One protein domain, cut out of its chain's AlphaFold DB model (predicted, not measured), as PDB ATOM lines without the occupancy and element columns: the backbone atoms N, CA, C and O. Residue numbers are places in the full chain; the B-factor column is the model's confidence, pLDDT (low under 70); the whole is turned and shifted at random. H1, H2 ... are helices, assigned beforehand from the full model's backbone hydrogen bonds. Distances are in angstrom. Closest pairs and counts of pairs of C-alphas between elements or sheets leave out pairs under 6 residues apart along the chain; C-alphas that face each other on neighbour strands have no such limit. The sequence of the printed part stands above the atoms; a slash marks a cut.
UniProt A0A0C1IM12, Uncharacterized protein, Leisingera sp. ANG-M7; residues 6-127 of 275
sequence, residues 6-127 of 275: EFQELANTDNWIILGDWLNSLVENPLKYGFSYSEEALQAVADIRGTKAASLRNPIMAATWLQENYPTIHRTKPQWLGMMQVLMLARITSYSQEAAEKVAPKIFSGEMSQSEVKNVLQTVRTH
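AT A GLANCE: This is residues 6 to 127 of the 275 residues of an uncharacterized protein of Leisingera sp. ANG-M7 (UniProt A0A0C1IM12). This is an elongated body with a cluster of crossed helices, H1 to H4, at one end and a bundle of three helices, H7, H8 and H9, at the other, up and down, each running against the one before. The long H5 joins the two ends, and the short H6 packs on its residues 63 to 67. The printed part has 122 residues with nine named helices, H1 to H9 in chain order, and no named strand: all helix, with mostly crossed packing. It is compact, with a radius of gyration of the C-alphas of 15.5 A and spans of 46 by 27 by 25 A.

HOW THE PARTS SIT: Start at H1, residues 6 to 11, which touches H2, residues 16 to 28, with the closest C-alphas, those of Leu 10 and Leu 19, 6.6 A apart; H2 does so with residues 18 to 22 alone. H3, residues 30 to 33, only just touches H4, residues 38 to 48, with 3 pairs of C-alphas within 8 A, Pro 30 and Ser 38 closest at 5.5 A. At Gly 20 and Ile 60, the closest C-alphas at 4.2 A, H2 touches H5, residues 53 to 69, about perpendicular at 77 degrees. H6, residues 71 to 76, touches H5, closest at C-alphas 74 and 67, 5.3 A. H7, residues 83 to 95, touches H5 at C-alphas 87 and 62, 5.6 A, and forms a hairpin with H8, residues 97 to 108, at 17 degrees, a shallow tilt. H9, residues 114 to 126, touches H7 at C-alphas 121 and 92, 5.6 A. Every O i to N i+4 pair is within hydrogen-bond range in H1, H2, H4, H6, H7 and H9, against 9 of 13 in H5 and 6 of 8 in H8; H3 is too short for one.

IN THESE COORDINATES: Find C-alpha 6 at (-12.820, -14.277, -25.004), where H1 begins. H5 runs 25.6 A from C-alpha 53 at (5.185, -16.327, -17.757); H7 is 18.8 A long. H9 ends, after 18.6 A, at C-alpha 126, (18.364, -45.304, -13.127).

THE WHOLE: The C-alphas of Gly 34 and His 127, the farthest apart, are 47.9 A apart. The printed part has no cut and no long link. Only residues 126 to 127 are under pLDDT 70.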
ATOM      1  N   GLU A   6     -13.389 -13.049 -24.431       83.69
ATOM      2  CA  GLU A   6     -12.820 -14.277 -25.004       83.69
ATOM      3  C   GLU A   6     -11.350 -14.521 -24.605       83.69
ATOM      4  O   GLU A   6     -10.959 -15.648 -24.313       83.69
ATOM      5  N   PHE A   7     -10.518 -13.472 -24.540       88.19
ATOM      6  CA  PHE A   7      -9.117 -13.606 -24.117       88.19
ATOM      7  C   PHE A   7      -9.028 -13.971 -22.634       88.19
ATOM      8  O   PHE A   7      -8.218 -14.811 -22.255       88.19
ATOM      9  N   GLN A   8      -9.871 -13.355 -21.799       89.31
ATOM     10  CA  GLN A   8      -9.928 -13.658 -20.368       89.31
ATOM     11  C   GLN A   8     -10.477 -15.060 -20.101       89.31
ATOM     12  O   GLN A   8      -9.959 -15.755 -19.232       89.31
ATOM     13  N   GLU A   9     -11.485 -15.492 -20.856       89.62
ATOM     14  CA  GLU A   9     -12.064 -16.830 -20.760       89.62
ATOM     15  C   GLU A   9     -11.033 -17.910 -21.109       89.62
ATOM     16  O   GLU A   9     -10.813 -18.837 -20.329       89.62
ATOM     17  N   LEU A  10     -10.316 -17.752 -22.227       92.31
ATOM     18  CA  LEU A  10      -9.247 -18.677 -22.616       92.31
ATOM     19  C   LEU A  10      -8.070 -18.634 -21.636       92.31
ATOM     20  O   LEU A  10      -7.555 -19.683 -21.246       92.31
ATOM     21  N   ALA A  11      -7.678 -17.442 -21.175       92.69
ATOM     22  CA  ALA A  11      -6.625 -17.289 -20.176       92.69
ATOM     23  C   ALA A  11      -6.985 -17.943 -18.837       92.69
ATOM     24  O   ALA A  11      -6.082 -18.439 -18.169       92.69
ATOM     25  N   ASN A  12      -8.264 -18.000 -18.462       92.75
ATOM     26  CA  ASN A  12      -8.742 -18.596 -17.211       92.75
ATOM     27  C   ASN A  12      -9.267 -20.025 -17.356       92.75
ATOM     28  O   ASN A  12      -9.777 -20.574 -16.386       92.75
ATOM     29  N   THR A  13      -9.123 -20.665 -18.519       94.31
ATOM     30  CA  THR A  13      -9.585 -22.048 -18.667       94.31
ATOM     31  C   THR A  13      -8.873 -22.980 -17.677       94.31
ATOM     32  O   THR A  13      -7.648 -22.908 -17.486       94.31
ATOM     33  N   ASP A  14      -9.649 -23.859 -17.042       92.12
ATOM     34  CA  ASP A  14      -9.148 -24.868 -16.101       92.12
ATOM     35  C   ASP A  14      -8.537 -26.071 -16.824       92.12
ATOM     36  O   ASP A  14      -7.672 -26.770 -16.292       92.12
ATOM     37  N   ASN A  15      -8.953 -26.313 -18.071       95.31
ATOM     38  CA  ASN A  15      -8.422 -27.408 -18.865       95.31
ATOM     39  C   ASN A  15      -7.073 -27.008 -19.467       95.31
ATOM     40  O   ASN A  15      -6.995 -26.289 -20.466       95.31
ATOM     41  N   TRP A  16      -5.994 -27.517 -18.875       96.25
ATOM     42  CA  TRP A  16      -4.635 -27.189 -19.296       96.25
ATOM     43  C   TRP A  16      -4.321 -27.598 -20.744       96.25
ATOM     44  O   TRP A  16      -3.419 -27.006 -21.331       96.25
ATOM     45  N   ILE A  17      -5.038 -28.569 -21.330       97.56
ATOM     46  CA  ILE A  17      -4.853 -28.975 -22.735       97.56
ATOM     47  C   ILE A  17      -5.386 -27.873 -23.653       97.56
ATOM     48  O   ILE A  17      -4.683 -27.435 -24.559       97.56
ATOM     49  N   ILE A  18      -6.589 -27.359 -23.366       97.00
ATOM     50  CA  ILE A  18      -7.175 -26.216 -24.090       97.00
ATOM     51  C   ILE A  18      -6.279 -24.987 -23.945       97.00
ATOM     52  O   ILE A  18      -5.982 -24.318 -24.935       97.00
ATOM     53  N   LEU A  19      -5.817 -24.724 -22.719       96.88
ATOM     54  CA  LEU A  19      -4.874 -23.645 -22.449       96.88
ATOM     55  C   LEU A  19      -3.594 -23.818 -23.276       96.88
ATOM     56  O   LEU A  19      -3.135 -22.857 -23.878       96.88
ATOM     57  N   GLY A  20      -3.024 -25.023 -23.317       96.38
ATOM     58  CA  GLY A  20      -1.803 -25.333 -24.062       96.38
ATOM     59  C   GLY A  20      -1.938 -25.088 -25.564       96.38
ATOM     60  O   GLY A  20      -1.096 -24.392 -26.128       96.38
ATOM     61  N   ASP A  21      -3.015 -25.574 -26.189       95.31
ATOM     62  CA  ASP A  21      -3.300 -25.370 -27.620       95.31
ATOM     63  C   ASP A  21      -3.419 -23.877 -27.966       95.31
ATOM     64  O   ASP A  21      -2.862 -23.383 -28.958       95.31
ATOM     65  N   TRP A  22      -4.148 -23.138 -27.127       96.81
ATOM     66  CA  TRP A  22      -4.347 -21.708 -27.314       96.81
ATOM     67  C   TRP A  22      -3.056 -20.918 -27.093       96.81
ATOM     68  O   TRP A  22      -2.719 -20.068 -27.913       96.81
ATOM     69  N   LEU A  23      -2.303 -21.229 -26.036       95.75
ATOM     70  CA  LEU A  23      -1.001 -20.621 -25.770       95.75
ATOM     71  C   LEU A  23      -0.007 -20.888 -26.905       95.75
ATOM     72  O   LEU A  23       0.744 -19.984 -27.263       95.75
ATOM     73  N   ASN A  24      -0.012 -22.088 -27.493       91.44
ATOM     74  CA  ASN A  24       0.828 -22.390 -28.650       91.44
ATOM     75  C   ASN A  24       0.457 -21.495 -29.842       91.44
ATOM     76  O   ASN A  24       1.315 -20.814 -30.396       91.44
ATOM     77  N   SER A  25      -0.840 -21.392 -30.150       91.12
ATOM     78  CA  SER A  25      -1.353 -20.514 -31.215       91.12
ATOM     79  C   SER A  25      -1.031 -19.030 -30.968       91.12
ATOM     80  O   SER A  25      -0.735 -18.282 -31.901       91.12
ATOM     81  N   LEU A  26      -1.088 -18.600 -29.704       90.44
ATOM     82  CA  LEU A  26      -0.764 -17.244 -29.258       90.44
ATOM     83  C   LEU A  26       0.724 -16.926 -29.446       90.44
ATOM     84  O   LEU A  26       1.068 -15.829 -29.878       90.44
ATOM     85  N   VAL A  27       1.603 -17.879 -29.130       87.75
ATOM     86  CA  VAL A  27       3.059 -17.735 -29.275       87.75
ATOM     87  C   VAL A  27       3.486 -17.783 -30.740       87.75
ATOM     88  O   VAL A  27       4.382 -17.029 -31.113       87.75
ATOM     89  N   GLU A  28       2.851 -18.621 -31.564       85.56
ATOM     90  CA  GLU A  28       3.126 -18.727 -33.003       85.56
ATOM     91  C   GLU A  28       2.673 -17.487 -33.786       85.56
ATOM     92  O   GLU A  28       3.325 -17.092 -34.753       85.56
ATOM     93  N   ASN A  29       1.567 -16.852 -33.378       88.94
ATOM     94  CA  ASN A  29       1.039 -15.665 -34.049       88.94
ATOM     95  C   ASN A  29       0.530 -14.604 -33.053       88.94
ATOM     96  O   ASN A  29      -0.679 -14.366 -32.967       88.94
ATOM     97  N   PRO A  30       1.432 -13.917 -32.327       86.12
ATOM     98  CA  PRO A  30       1.056 -12.922 -31.319       86.12
ATOM     99  C   PRO A  30       0.299 -11.726 -31.920       86.12
ATOM    100  O   PRO A  30      -0.605 -11.178 -31.282       86.12
ATOM    101  N   LEU A  31       0.587 -11.375 -33.178       88.88
ATOM    102  CA  LEU A  31      -0.052 -10.263 -33.890       88.88
ATOM    103  C   LEU A  31      -1.563 -10.463 -34.050       88.88
ATOM    104  O   LEU A  31      -2.322  -9.509 -33.879       88.88
ATOM    105  N   LYS A  32      -2.019 -11.702 -34.295       88.88
ATOM    106  CA  LYS A  32      -3.453 -12.047 -34.357       88.88
ATOM    107  C   LYS A  32      -4.199 -11.683 -33.067       88.88
ATOM    108  O   LYS A  32      -5.395 -11.402 -33.103       88.88
ATOM    109  N   TYR A  33      -3.489 -11.661 -31.944       87.50
ATOM    110  CA  TYR A  33      -4.018 -11.353 -30.618       87.50
ATOM    111  C   TYR A  33      -3.641  -9.941 -30.139       87.50
ATOM    112  O   TYR A  33      -3.904  -9.589 -28.988       87.50
ATOM    113  N   GLY A  34      -3.069  -9.111 -31.018       89.00
ATOM    114  CA  GLY A  34      -2.737  -7.717 -30.727       89.00
ATOM    115  C   GLY A  34      -1.450  -7.513 -29.939       89.00
ATOM    116  O   GLY A  34      -1.304  -6.464 -29.316       89.00
ATOM    117  N   PHE A  35      -0.550  -8.494 -29.948       89.81
ATOM    118  CA  PHE A  35       0.758  -8.424 -29.301       89.81
ATOM    119  C   PHE A  35       1.866  -8.336 -30.342       89.81
ATOM    120  O   PHE A  35       1.787  -8.970 -31.394       89.81
ATOM    121  N   SER A  36       2.925  -7.587 -30.038       84.69
ATOM    122  CA  SER A  36       4.074  -7.477 -30.944       84.69
ATOM    123  C   SER A  36       5.027  -8.669 -30.831       84.69
ATOM    124  O   SER A  36       5.658  -9.030 -31.820       84.69
ATOM    125  N   TYR A  37       5.107  -9.296 -29.652       83.88
ATOM    126  CA  TYR A  37       6.029 -10.398 -29.360       83.88
ATOM    127  C   TYR A  37       5.369 -11.473 -28.493       83.88
ATOM    128  O   TYR A  37       4.480 -11.187 -27.685       83.88
ATOM    129  N   SER A  38       5.835 -12.713 -28.627       81.44
ATOM    130  CA  SER A  38       5.300 -13.869 -27.901       81.44
ATOM    131  C   SER A  38       5.509 -13.754 -26.387       81.44
ATOM    132  O   SER A  38       4.637 -14.139 -25.610       81.44
ATOM    133  N   GLU A  39       6.627 -13.177 -25.945       84.25
ATOM    134  CA  GLU A  39       6.922 -12.921 -24.534       84.25
ATOM    135  C   GLU A  39       5.909 -11.964 -23.902       84.25
ATOM    136  O   GLU A  39       5.465 -12.197 -22.779       84.25
ATOM    137  N   GLU A  40       5.508 -10.918 -24.630       87.62
ATOM    138  CA  GLU A  40       4.493  -9.970 -24.167       87.62
ATOM    139  C   GLU A  40       3.126 -10.657 -24.034       87.62
ATOM    140  O   GLU A  40       2.418 -10.467 -23.042       87.62
ATOM    141  N   ALA A  41       2.777 -11.497 -25.012       89.31
ATOM    142  CA  ALA A  41       1.535 -12.257 -25.006       89.31
ATOM    143  C   ALA A  41       1.468 -13.232 -23.819       89.31
ATOM    144  O   ALA A  41       0.471 -13.273 -23.096       89.31
ATOM    145  N   LEU A  42       2.558 -13.963 -23.560       90.94
ATOM    146  CA  LEU A  42       2.668 -14.855 -22.406       90.94
ATOM    147  C   LEU A  42       2.626 -14.094 -21.080       90.94
ATOM    148  O   LEU A  42       1.991 -14.567 -20.139       90.94
ATOM    149  N   GLN A  43       3.272 -12.929 -20.988       92.56
ATOM    150  CA  GLN A  43       3.226 -12.116 -19.774       92.56
ATOM    151  C   GLN A  43       1.795 -11.659 -19.469       92.56
ATOM    152  O   GLN A  43       1.349 -11.804 -18.337       92.56
ATOM    153  N   ALA A  44       1.034 -11.227 -20.477       93.56
ATOM    154  CA  ALA A  44      -0.357 -10.825 -20.281       93.56
ATOM    155  C   ALA A  44      -1.256 -11.972 -19.787       93.56
ATOM    156  O   ALA A  44      -2.109 -11.761 -18.927       93.56
ATOM    157  N   VAL A  45      -1.059 -13.199 -20.284       95.19
ATOM    158  CA  VAL A  45      -1.778 -14.374 -19.755       95.19
ATOM    159  C   VAL A  45      -1.332 -14.696 -18.326       95.19
ATOM    160  O   VAL A  45      -2.150 -15.067 -17.485       95.19
ATOM    161  N   ALA A  46      -0.040 -14.549 -18.033       93.38
ATOM    162  CA  ALA A  46       0.509 -14.813 -16.710       93.38
ATOM    163  C   ALA A  46      -0.057 -13.857 -15.652       93.38
ATOM    164  O   ALA A  46      -0.405 -14.313 -14.561       93.38
ATOM    165  N   ASP A  47      -0.210 -12.580 -16.007       94.00
ATOM    166  CA  ASP A  47      -0.795 -11.549 -15.150       94.00
ATOM    167  C   ASP A  47      -2.253 -11.883 -14.798       94.00
ATOM    168  O   ASP A  47      -2.624 -11.835 -13.626       94.00
ATOM    169  N   ILE A  48      -3.059 -12.317 -15.778       93.69
ATOM    170  CA  ILE A  48      -4.458 -12.738 -15.552       93.69
ATOM    171  C   ILE A  48      -4.529 -13.924 -14.583       93.69
ATOM    172  O   ILE A  48      -5.361 -13.946 -13.681       93.69
ATOM    173  N   ARG A  49      -3.639 -14.909 -14.750       92.94
ATOM    174  CA  ARG A  49      -3.636 -16.141 -13.946       92.94
ATOM    175  C   ARG A  49      -2.910 -16.009 -12.602       92.94
ATOM    176  O   ARG A  49      -2.828 -16.997 -11.873       92.94
ATOM    177  N   GLY A  50      -2.310 -14.856 -12.298       93.44
ATOM    178  CA  GLY A  50      -1.486 -14.672 -11.100       93.44
ATOM    179  C   GLY A  50      -0.277 -15.619 -11.039       93.44
ATOM    180  O   GLY A  50       0.070 -16.125  -9.972       93.44
ATOM    181  N   THR A  51       0.353 -15.911 -12.182       93.56
ATOM    182  CA  THR A  51       1.497 -16.837 -12.287       93.56
ATOM    183  C   THR A  51       2.692 -16.193 -12.992       93.56
ATOM    184  O   THR A  51       2.665 -15.031 -13.379       93.56
ATOM    185  N   LYS A  52       3.785 -16.942 -13.157       92.00
ATOM    186  CA  LYS A  52       4.961 -16.497 -13.920       92.00
ATOM    187  C   LYS A  52       4.824 -16.902 -15.386       92.00
ATOM    188  O   LYS A  52       4.502 -18.057 -15.660       92.00
ATOM    189  N   ALA A  53       5.195 -16.025 -16.320       87.62
ATOM    190  CA  ALA A  53       5.185 -16.327 -17.757       87.62
ATOM    191  C   ALA A  53       5.991 -17.592 -18.109       87.62
ATOM    192  O   ALA A  53       5.569 -18.403 -18.929       87.62
ATOM    193  N   ALA A  54       7.111 -17.832 -17.416       85.94
ATOM    194  CA  ALA A  54       7.903 -19.051 -17.585       85.94
ATOM    195  C   ALA A  54       7.118 -20.344 -17.285       85.94
ATOM    196  O   ALA A  54       7.385 -21.372 -17.906       85.94
ATOM    197  N   SER A  55       6.140 -20.304 -16.373       89.69
ATOM    198  CA  SER A  55       5.303 -21.458 -16.023       89.69
ATOM    199  C   SER A  55       4.340 -21.850 -17.147       89.69
ATOM    200  O   SER A  55       3.966 -23.018 -17.235       89.69
ATOM    201  N   LEU A  56       3.978 -20.913 -18.032       92.94
ATOM    202  CA  LEU A  56       3.073 -21.146 -19.165       92.94
ATOM    203  C   LEU A  56       3.712 -21.971 -20.290       92.94
ATOM    204  O   LEU A  56       3.013 -22.462 -21.169       92.94
ATOM    205  N   ARG A  57       5.027 -22.208 -20.242       89.50
ATOM    206  CA  ARG A  57       5.701 -23.116 -21.184       89.50
ATOM    207  C   ARG A  57       5.311 -24.578 -20.971       89.50
ATOM    208  O   ARG A  57       5.256 -25.339 -21.927       89.50
ATOM    209  N   ASN A  58       5.019 -24.970 -19.731       93.81
ATOM    210  CA  ASN A  58       4.657 -26.346 -19.391       93.81
ATOM    211  C   ASN A  58       3.368 -26.834 -20.081       93.81
ATOM    212  O   ASN A  58       3.424 -27.912 -20.671       93.81
ATOM    213  N   PRO A  59       2.236 -26.098 -20.049       96.19
ATOM    214  CA  PRO A  59       1.028 -26.527 -20.752       96.19
ATOM    215  C   PRO A  59       1.223 -26.581 -22.271       96.19
ATOM    216  O   PRO A  59       0.752 -27.538 -22.875       96.19
ATOM    217  N   ILE A  60       1.975 -25.644 -22.871       92.38
ATOM    218  CA  ILE A  60       2.347 -25.699 -24.301       92.38
ATOM    219  C   ILE A  60       3.083 -27.010 -24.594       92.38
ATOM    220  O   ILE A  60       2.617 -27.826 -25.380       92.38
ATOM    221  N   MET A  61       4.194 -27.263 -23.891       90.94
ATOM    222  CA  MET A  61       5.013 -28.460 -24.107       90.94
ATOM    223  C   MET A  61       4.223 -29.759 -23.919       90.94
ATOM    224  O   MET A  61       4.399 -30.704 -24.685       90.94
ATOM    225  N   ALA A  62       3.374 -29.826 -22.892       95.75
ATOM    226  CA  ALA A  62       2.568 -31.006 -22.612       95.75
ATOM    227  C   ALA A  62       1.506 -31.245 -23.697       95.75
ATOM    228  O   ALA A  62       1.323 -32.386 -24.114       95.75
ATOM    229  N   ALA A  63       0.827 -30.187 -24.154       95.38
ATOM    230  CA  ALA A  63      -0.207 -30.277 -25.180       95.38
ATOM    231  C   ALA A  63       0.387 -30.668 -26.538       95.38
ATOM    232  O   ALA A  63      -0.084 -31.636 -27.131       95.38
ATOM    233  N   THR A  64       1.471 -30.011 -26.970       90.25
ATOM    234  CA  THR A  64       2.185 -30.342 -28.214       90.25
ATOM    235  C   THR A  64       2.660 -31.793 -28.210       90.25
ATOM    236  O   THR A  64       2.371 -32.545 -29.136       90.25
ATOM    237  N   TRP A  65       3.303 -32.240 -27.126       94.31
ATOM    238  CA  TRP A  65       3.766 -33.624 -27.033       94.31
ATOM    239  C   TRP A  65       2.603 -34.627 -27.078       94.31
ATOM    240  O   TRP A  65       2.692 -35.655 -27.750       94.31
ATOM    241  N   LEU A  66       1.492 -34.336 -26.391       95.62
ATOM    242  CA  LEU A  66       0.307 -35.196 -26.402       95.62
ATOM    243  C   LEU A  66      -0.342 -35.241 -27.792       95.62
ATOM    244  O   LEU A  66      -0.762 -36.310 -28.221       95.62
ATOM    245  N   GLN A  67      -0.393 -34.113 -28.500       92.88
ATOM    246  CA  GLN A  67      -0.894 -34.028 -29.873       92.88
ATOM    247  C   GLN A  67      -0.058 -34.884 -30.833       92.88
ATOM    248  O   GLN A  67      -0.621 -35.594 -31.664       92.88
ATOM    249  N   GLU A  68       1.268 -34.838 -30.704       90.19
ATOM    250  CA  GLU A  68       2.201 -35.578 -31.558       90.19
ATOM    251  C   GLU A  68       2.184 -37.088 -31.286       90.19
ATOM    252  O   GLU A  68       2.216 -37.885 -32.221       90.19
ATOM    253  N   ASN A  69       2.124 -37.494 -30.013       93.06
ATOM    254  CA  ASN A  69       2.347 -38.888 -29.612       93.06
ATOM    255  C   ASN A  69       1.045 -39.651 -29.325       93.06
ATOM    256  O   ASN A  69       0.974 -40.860 -29.538       93.06
ATOM    257  N   TYR A  70       0.004 -38.962 -28.853       95.25
ATOM    258  CA  TYR A  70      -1.285 -39.553 -28.475       95.25
ATOM    259  C   TYR A  70      -2.461 -38.678 -28.951       95.25
ATOM    260  O   TYR A  70      -3.278 -38.231 -28.134       95.25
ATOM    261  N   PRO A  71      -2.608 -38.453 -30.274       94.19
ATOM    262  CA  PRO A  71      -3.582 -37.513 -30.837       94.19
ATOM    263  C   PRO A  71      -5.030 -37.832 -30.448       94.19
ATOM    264  O   PRO A  71      -5.849 -36.926 -30.306       94.19
ATOM    265  N   THR A  72      -5.366 -39.107 -30.242       95.75
ATOM    266  CA  THR A  72      -6.702 -39.514 -29.784       95.75
ATOM    267  C   THR A  72      -7.000 -39.001 -28.374       95.75
ATOM    268  O   THR A  72      -8.098 -38.507 -28.135       95.75
ATOM    269  N   ILE A  73      -6.027 -39.062 -27.458       95.50
ATOM    270  CA  ILE A  73      -6.174 -38.550 -26.085       95.50
ATOM    271  C   ILE A  73      -6.169 -37.021 -26.077       95.50
ATOM    272  O   ILE A  73      -6.961 -36.402 -25.371       95.50
ATOM    273  N   HIS A  74      -5.317 -36.396 -26.892       96.56
ATOM    274  CA  HIS A  74      -5.306 -34.940 -27.046       96.56
ATOM    275  C   HIS A  74      -6.672 -34.405 -27.504       96.56
ATOM    276  O   HIS A  74      -7.205 -33.485 -26.889       96.56
ATOM    277  N   ARG A  75      -7.299 -35.043 -28.503       96.00
ATOM    278  CA  ARG A  75      -8.619 -34.644 -29.027       96.00
ATOM    279  C   ARG A  75      -9.744 -34.719 -27.996       96.00
ATOM    280  O   ARG A  75     -10.652 -33.893 -28.057       96.00
ATOM    281  N   THR A  76      -9.710 -35.682 -27.073       94.94
ATOM    282  CA  THR A  76     -10.764 -35.835 -26.051       94.94
ATOM    283  C   THR A  76     -10.634 -34.840 -24.900       94.94
ATOM    284  O   THR A  76     -11.602 -34.651 -24.165       94.94
ATOM    285  N   LYS A  77      -9.476 -34.177 -24.755       94.88
ATOM    286  CA  LYS A  77      -9.210 -33.121 -23.762       94.88
ATOM    287  C   LYS A  77      -9.663 -33.497 -22.337       94.88
ATOM    288  O   LYS A  77     -10.382 -32.716 -21.703       94.88
ATOM    289  N   PRO A  78      -9.278 -34.677 -21.812       93.56
ATOM    290  CA  PRO A  78      -9.773 -35.164 -20.528       93.56
ATOM    291  C   PRO A  78      -9.367 -34.234 -19.379       93.56
ATOM    292  O   PRO A  78      -8.185 -33.953 -19.191       93.56
ATOM    293  N   GLN A  79     -10.336 -33.798 -18.570       92.12
ATOM    294  CA  GLN A  79     -10.068 -32.899 -17.438       92.12
ATOM    295  C   GLN A  79      -9.322 -33.574 -16.278       92.12
ATOM    296  O   GLN A  79      -8.624 -32.903 -15.525       92.12
ATOM    297  N   TRP A  80      -9.453 -34.895 -16.128       90.94
ATOM    298  CA  TRP A  80      -8.811 -35.647 -15.046       90.94
ATOM    299  C   TRP A  80      -7.316 -35.907 -15.298       90.94
ATOM    300  O   TRP A  80      -6.593 -36.257 -14.366       90.94
ATOM    301  N   LEU A  81      -6.831 -35.751 -16.536       94.50
ATOM    302  CA  LEU A  81      -5.437 -36.019 -16.883       94.50
ATOM    303  C   LEU A  81      -4.548 -34.883 -16.378       94.50
ATOM    304  O   LEU A  81      -4.709 -33.742 -16.796       94.50
ATOM    305  N   GLY A  82      -3.570 -35.172 -15.522       94.81
ATOM    306  CA  GLY A  82      -2.664 -34.148 -15.010       94.81
ATOM    307  C   GLY A  82      -1.574 -33.742 -16.010       94.81
ATOM    308  O   GLY A  82      -0.816 -34.588 -16.487       94.81
ATOM    309  N   MET A  83      -1.387 -32.434 -16.229       95.88
ATOM    310  CA  MET A  83      -0.289 -31.876 -17.045       95.88
ATOM    311  C   MET A  83       1.082 -32.447 -16.651       95.88
ATOM    312  O   MET A  83       1.890 -32.834 -17.494       95.88
ATOM    313  N   MET A  84       1.352 -32.531 -15.345       95.75
ATOM    314  CA  MET A  84       2.629 -33.040 -14.846       95.75
ATOM    315  C   MET A  84       2.825 -34.530 -15.139       95.75
ATOM    316  O   MET A  84       3.963 -34.952 -15.331       95.75
ATOM    317  N   GLN A  85       1.751 -35.323 -15.200       96.12
ATOM    318  CA  GLN A  85       1.837 -36.733 -15.583       96.12
ATOM    319  C   GLN A  85       2.224 -36.874 -17.053       96.12
ATOM    320  O   GLN A  85       3.106 -37.672 -17.354       96.12
ATOM    321  N   VAL A  86       1.662 -36.045 -17.939       96.94
ATOM    322  CA  VAL A  86       2.034 -36.006 -19.364       96.94
ATOM    323  C   VAL A  86       3.494 -35.592 -19.546       96.94
ATOM    324  O   VAL A  86       4.241 -36.266 -20.247       96.94
ATOM    325  N   LEU A  87       3.956 -34.553 -18.843       95.75
ATOM    326  CA  LEU A  87       5.365 -34.139 -18.898       95.75
ATOM    327  C   LEU A  87       6.324 -35.213 -18.363       95.75
ATOM    328  O   LEU A  87       7.444 -35.349 -18.856       95.75
ATOM    329  N   MET A  88       5.919 -35.967 -17.339       95.81
ATOM    330  CA  MET A  88       6.713 -37.099 -16.858       95.81
ATOM    331  C   MET A  88       6.687 -38.260 -17.843       95.81
ATOM    332  O   MET A  88       7.738 -38.855 -18.058       95.81
ATOM    333  N   LEU A  89       5.546 -38.545 -18.472       95.88
ATOM    334  CA  LEU A  89       5.439 -39.560 -19.511       95.88
ATOM    335  C   LEU A  89       6.350 -39.227 -20.695       95.88
ATOM    336  O   LEU A  89       7.158 -40.068 -21.058       95.88
ATOM    337  N   ALA A  90       6.346 -37.984 -21.183       92.00
ATOM    338  CA  ALA A  90       7.265 -37.522 -22.226       92.00
ATOM    339  C   ALA A  90       8.741 -37.771 -21.870       92.00
ATOM    340  O   ALA A  90       9.548 -38.181 -22.707       92.00
ATOM    341  N   ARG A  91       9.105 -37.574 -20.596       89.06
ATOM    342  CA  ARG A  91      10.449 -37.902 -20.101       89.06
ATOM    343  C   ARG A  91      10.693 -39.406 -20.042       89.06
ATOM    344  O   ARG A  91      11.781 -39.827 -20.416       89.06
ATOM    345  N   ILE A  92       9.722 -40.202 -19.595       89.69
ATOM    346  CA  ILE A  92       9.816 -41.669 -19.610       89.69
ATOM    347  C   ILE A  92      10.034 -42.145 -21.046       89.69
ATOM    348  O   ILE A  92      10.992 -42.865 -21.264       89.69
ATOM    349  N   THR A  93       9.255 -41.670 -22.019       87.50
ATOM    350  CA  THR A  93       9.411 -41.967 -23.454       87.50
ATOM    351  C   THR A  93      10.831 -41.677 -23.934       87.50
ATOM    352  O   THR A  93      11.452 -42.526 -24.565       87.50
ATOM    353  N   SER A  94      11.402 -40.528 -23.548       82.38
ATOM    354  CA  SER A  94      12.790 -40.177 -23.898       82.38
ATOM    355  C   SER A  94      13.858 -41.072 -23.256       82.38
ATOM    356  O   SER A  94      15.000 -41.077 -23.712       82.38
ATOM    357  N   TYR A  95      13.504 -41.780 -22.179       80.00
ATOM    358  CA  TYR A  95      14.385 -42.691 -21.455       80.00
ATOM    359  C   TYR A  95      14.048 -44.164 -21.643       80.00
ATOM    360  O   TYR A  95      14.784 -44.960 -21.105       80.00
ATOM    361  N   SER A  96      12.916 -44.546 -22.221       83.50
ATOM    362  CA  SER A  96      12.532 -45.928 -22.518       83.50
ATOM    363  C   SER A  96      11.136 -45.901 -23.132       83.50
ATOM    364  O   SER A  96      10.130 -45.712 -22.438       83.50
ATOM    365  N   GLN A  97      11.076 -46.107 -24.445       84.25
ATOM    366  CA  GLN A  97       9.816 -46.192 -25.178       84.25
ATOM    367  C   GLN A  97       8.933 -47.324 -24.628       84.25
ATOM    368  O   GLN A  97       7.747 -47.120 -24.375       84.25
ATOM    369  N   GLU A  98       9.527 -48.484 -24.338       87.69
ATOM    370  CA  GLU A  98       8.822 -49.649 -23.794       87.69
ATOM    371  C   GLU A  98       8.172 -49.343 -22.434       87.69
ATOM    372  O   GLU A  98       7.016 -49.694 -22.180       87.69
ATOM    373  N   ALA A  99       8.895 -48.661 -21.539       89.56
ATOM    374  CA  ALA A  99       8.342 -48.280 -20.246       89.56
ATOM    375  C   ALA A  99       7.200 -47.266 -20.397       89.56
ATOM    376  O   ALA A  99       6.209 -47.360 -19.671       89.56
ATOM    377  N   ALA A 100       7.317 -46.323 -21.339       92.75
ATOM    378  CA  ALA A 100       6.264 -45.356 -21.626       92.75
ATOM    379  C   ALA A 100       4.990 -46.041 -22.135       92.75
ATOM    380  O   ALA A 100       3.908 -45.768 -21.619       92.75
ATOM    381  N   GLU A 101       5.113 -46.982 -23.072       93.50
ATOM    382  CA  GLU A 101       3.984 -47.745 -23.619       93.50
ATOM    383  C   GLU A 101       3.252 -48.560 -22.547       93.50
ATOM    384  O   GLU A 101       2.025 -48.648 -22.564       93.50
ATOM    385  N   LYS A 102       3.978 -49.089 -21.555       94.38
ATOM    386  CA  LYS A 102       3.383 -49.829 -20.429       94.38
ATOM    387  C   LYS A 102       2.580 -48.951 -19.471       94.38
ATOM    388  O   LYS A 102       1.617 -49.433 -18.869       94.38
ATOM    389  N   VAL A 103       2.982 -47.695 -19.270       95.44
ATOM    390  CA  VAL A 103       2.346 -46.813 -18.274       95.44
ATOM    391  C   VAL A 103       1.350 -45.832 -18.873       95.44
ATOM    392  O   VAL A 103       0.420 -45.437 -18.174       95.44
ATOM    393  N   ALA A 104       1.489 -45.473 -20.152       96.62
ATOM    394  CA  ALA A 104       0.610 -44.522 -20.823       96.62
ATOM    395  C   ALA A 104      -0.882 -44.896 -20.703       96.62
ATOM    396  O   ALA A 104      -1.644 -44.036 -20.265       96.62
ATOM    397  N   PRO A 105      -1.324 -46.151 -20.949       96.06
ATOM    398  CA  PRO A 105      -2.735 -46.516 -20.798       96.06
ATOM    399  C   PRO A 105      -3.266 -46.298 -19.377       96.06
ATOM    400  O   PRO A 105      -4.366 -45.785 -19.219       96.06
ATOM    401  N   LYS A 106      -2.464 -46.609 -18.348       95.75
ATOM    402  CA  LYS A 106      -2.843 -46.449 -16.931       95.75
ATOM    403  C   LYS A 106      -2.901 -44.987 -16.502       95.75
ATOM    404  O   LYS A 106      -3.722 -44.604 -15.676       95.75
ATOM    405  N   ILE A 107      -2.016 -44.160 -17.057       96.06
ATOM    406  CA  ILE A 107      -2.098 -42.708 -16.894       96.06
ATOM    407  C   ILE A 107      -3.382 -42.216 -17.555       96.06
ATOM    408  O   ILE A 107      -4.119 -41.460 -16.935       96.06
ATOM    409  N   PHE A 108      -3.672 -42.669 -18.779       95.50
ATOM    410  CA  PHE A 108      -4.819 -42.207 -19.554       95.50
ATOM    411  C   PHE A 108      -6.176 -42.791 -19.135       95.50
ATOM    412  O   PHE A 108      -7.204 -42.337 -19.624       95.50
ATOM    413  N   SER A 109      -6.209 -43.789 -18.259       92.81
ATOM    414  CA  SER A 109      -7.440 -44.246 -17.608       92.81
ATOM    415  C   SER A 109      -7.624 -43.649 -16.210       92.81
ATOM    416  O   SER A 109      -8.649 -43.883 -15.577       92.81
ATOM    417  N   GLY A 110      -6.651 -42.871 -15.717       91.44
ATOM    418  CA  GLY A 110      -6.657 -42.321 -14.360       91.44
ATOM    419  C   GLY A 110      -6.303 -43.336 -13.265       91.44
ATOM    420  O   GLY A 110      -6.351 -42.998 -12.086       91.44
ATOM    421  N   GLU A 111      -5.915 -44.561 -13.629       93.12
ATOM    422  CA  GLU A 111      -5.531 -45.626 -12.691       93.12
ATOM    423  C   GLU A 111      -4.187 -45.377 -12.000       93.12
ATOM    424  O   GLU A 111      -3.915 -45.962 -10.955       93.12
ATOM    425  N   MET A 112      -3.327 -44.542 -12.586       93.19
ATOM    426  CA  MET A 112      -2.002 -44.252 -12.047       93.19
ATOM    427  C   MET A 112      -1.919 -42.822 -11.515       93.19
ATOM    428  O   MET A 112      -2.085 -41.851 -12.253       93.19
ATOM    429  N   SER A 113      -1.574 -42.682 -10.237       92.38
ATOM    430  CA  SER A 113      -1.345 -41.396  -9.577       92.38
ATOM    431  C   SER A 113      -0.062 -40.712 -10.063       92.38
ATOM    432  O   SER A 113       0.885 -41.342 -10.540       92.38
ATOM    433  N   GLN A 114       0.039 -39.397  -9.857       91.00
ATOM    434  CA  GLN A 114       1.256 -38.644 -10.176       91.00
ATOM    435  C   GLN A 114       2.502 -39.176  -9.436       91.00
ATOM    436  O   GLN A 114       3.599 -39.185 -10.000       91.00
ATOM    437  N   SER A 115       2.356 -39.629  -8.187       91.94
ATOM    438  CA  SER A 115       3.446 -40.237  -7.410       91.94
ATOM    439  C   SER A 115       3.957 -41.534  -8.030       91.94
ATOM    440  O   SER A 115       5.166 -41.761  -8.056       91.94
ATOM    441  N   GLU A 116       3.067 -42.361  -8.571       92.38
ATOM    442  CA  GLU A 116       3.447 -43.616  -9.218       92.38
ATOM    443  C   GLU A 116       4.175 -43.361 -10.537       92.38
ATOM    444  O   GLU A 116       5.242 -43.935 -10.755       92.38
ATOM    445  N   VAL A 117       3.700 -42.414 -11.359       93.75
ATOM    446  CA  VAL A 117       4.417 -41.995 -12.580       93.75
ATOM    447  C   VAL A 117       5.819 -41.477 -12.238       93.75
ATOM    448  O   VAL A 117       6.796 -41.806 -12.912       93.75
ATOM    449  N   LYS A 118       5.952 -40.706 -11.149       92.12
ATOM    450  CA  LYS A 118       7.252 -40.217 -10.664       92.12
ATOM    451  C   LYS A 118       8.186 -41.364 -10.261       92.12
ATOM    452  O   LYS A 118       9.379 -41.295 -10.555       92.12
ATOM    453  N   ASN A 119       7.663 -42.403  -9.610       90.44
ATOM    454  CA  ASN A 119       8.444 -43.581  -9.234       90.44
ATOM    455  C   ASN A 119       8.915 -44.355 -10.469       90.44
ATOM    456  O   ASN A 119      10.087 -44.719 -10.540       90.44
ATOM    457  N   VAL A 120       8.049 -44.532 -11.471       91.12
ATOM    458  CA  VAL A 120       8.424 -45.149 -12.752       91.12
ATOM    459  C   VAL A 120       9.533 -44.348 -13.426       91.12
ATOM    460  O   VAL A 120      10.569 -44.913 -13.771       91.12
ATOM    461  N   LEU A 121       9.374 -43.026 -13.543       88.25
ATOM    462  CA  LEU A 121      10.400 -42.148 -14.109       88.25
ATOM    463  C   LEU A 121      11.735 -42.280 -13.365       88.25
ATOM    464  O   LEU A 121      12.787 -42.311 -13.999       88.25
ATOM    465  N   GLN A 122      11.710 -42.380 -12.034       85.62
ATOM    466  CA  GLN A 122      12.919 -42.574 -11.240       85.62
ATOM    467  C   GLN A 122      13.583 -43.928 -11.532       85.62
ATOM    468  O   GLN A 122      14.803 -43.975 -11.685       85.62
ATOM    469  N   THR A 123      12.802 -45.002 -11.654       85.69
ATOM    470  CA  THR A 123      13.304 -46.343 -11.987       85.69
ATOM    471  C   THR A 123      13.923 -46.378 -13.381       85.69
ATOM    472  O   THR A 123      15.077 -46.789 -13.521       85.69
ATOM    473  N   VAL A 124      13.210 -45.881 -14.395       82.75
ATOM    474  CA  VAL A 124      13.678 -45.855 -15.792       82.75
ATOM    475  C   VAL A 124      14.937 -45.001 -15.917       82.75
ATOM    476  O   VAL A 124      15.932 -45.440 -16.480       82.75
ATOM    477  N   ARG A 125      14.964 -43.831 -15.271       73.81
ATOM    478  CA  ARG A 125      16.142 -42.958 -15.234       73.81
ATOM    479  C   ARG A 125      17.391 -43.648 -14.668       73.81
ATOM    480  O   ARG A 125      18.502 -43.314 -15.066       73.81
ATOM    481  N   THR A 126      17.231 -44.569 -13.717       65.25
ATOM    482  CA  THR A 126      18.364 -45.304 -13.127       65.25
ATOM    483  C   THR A 126      18.836 -46.497 -13.960       65.25
ATOM    484  O   THR A 126      19.943 -46.986 -13.724       65.25
ATOM    485  N   HIS A 127      18.054 -46.944 -14.948       59.06
ATOM    486  CA  HIS A 127      18.465 -48.002 -15.865       59.06
ATOM    487  C   HIS A 127      19.381 -47.405 -16.944       59.06
ATOM    488  O   HIS A 127      18.988 -46.567 -17.745       59.06
TER     489      HIS A 127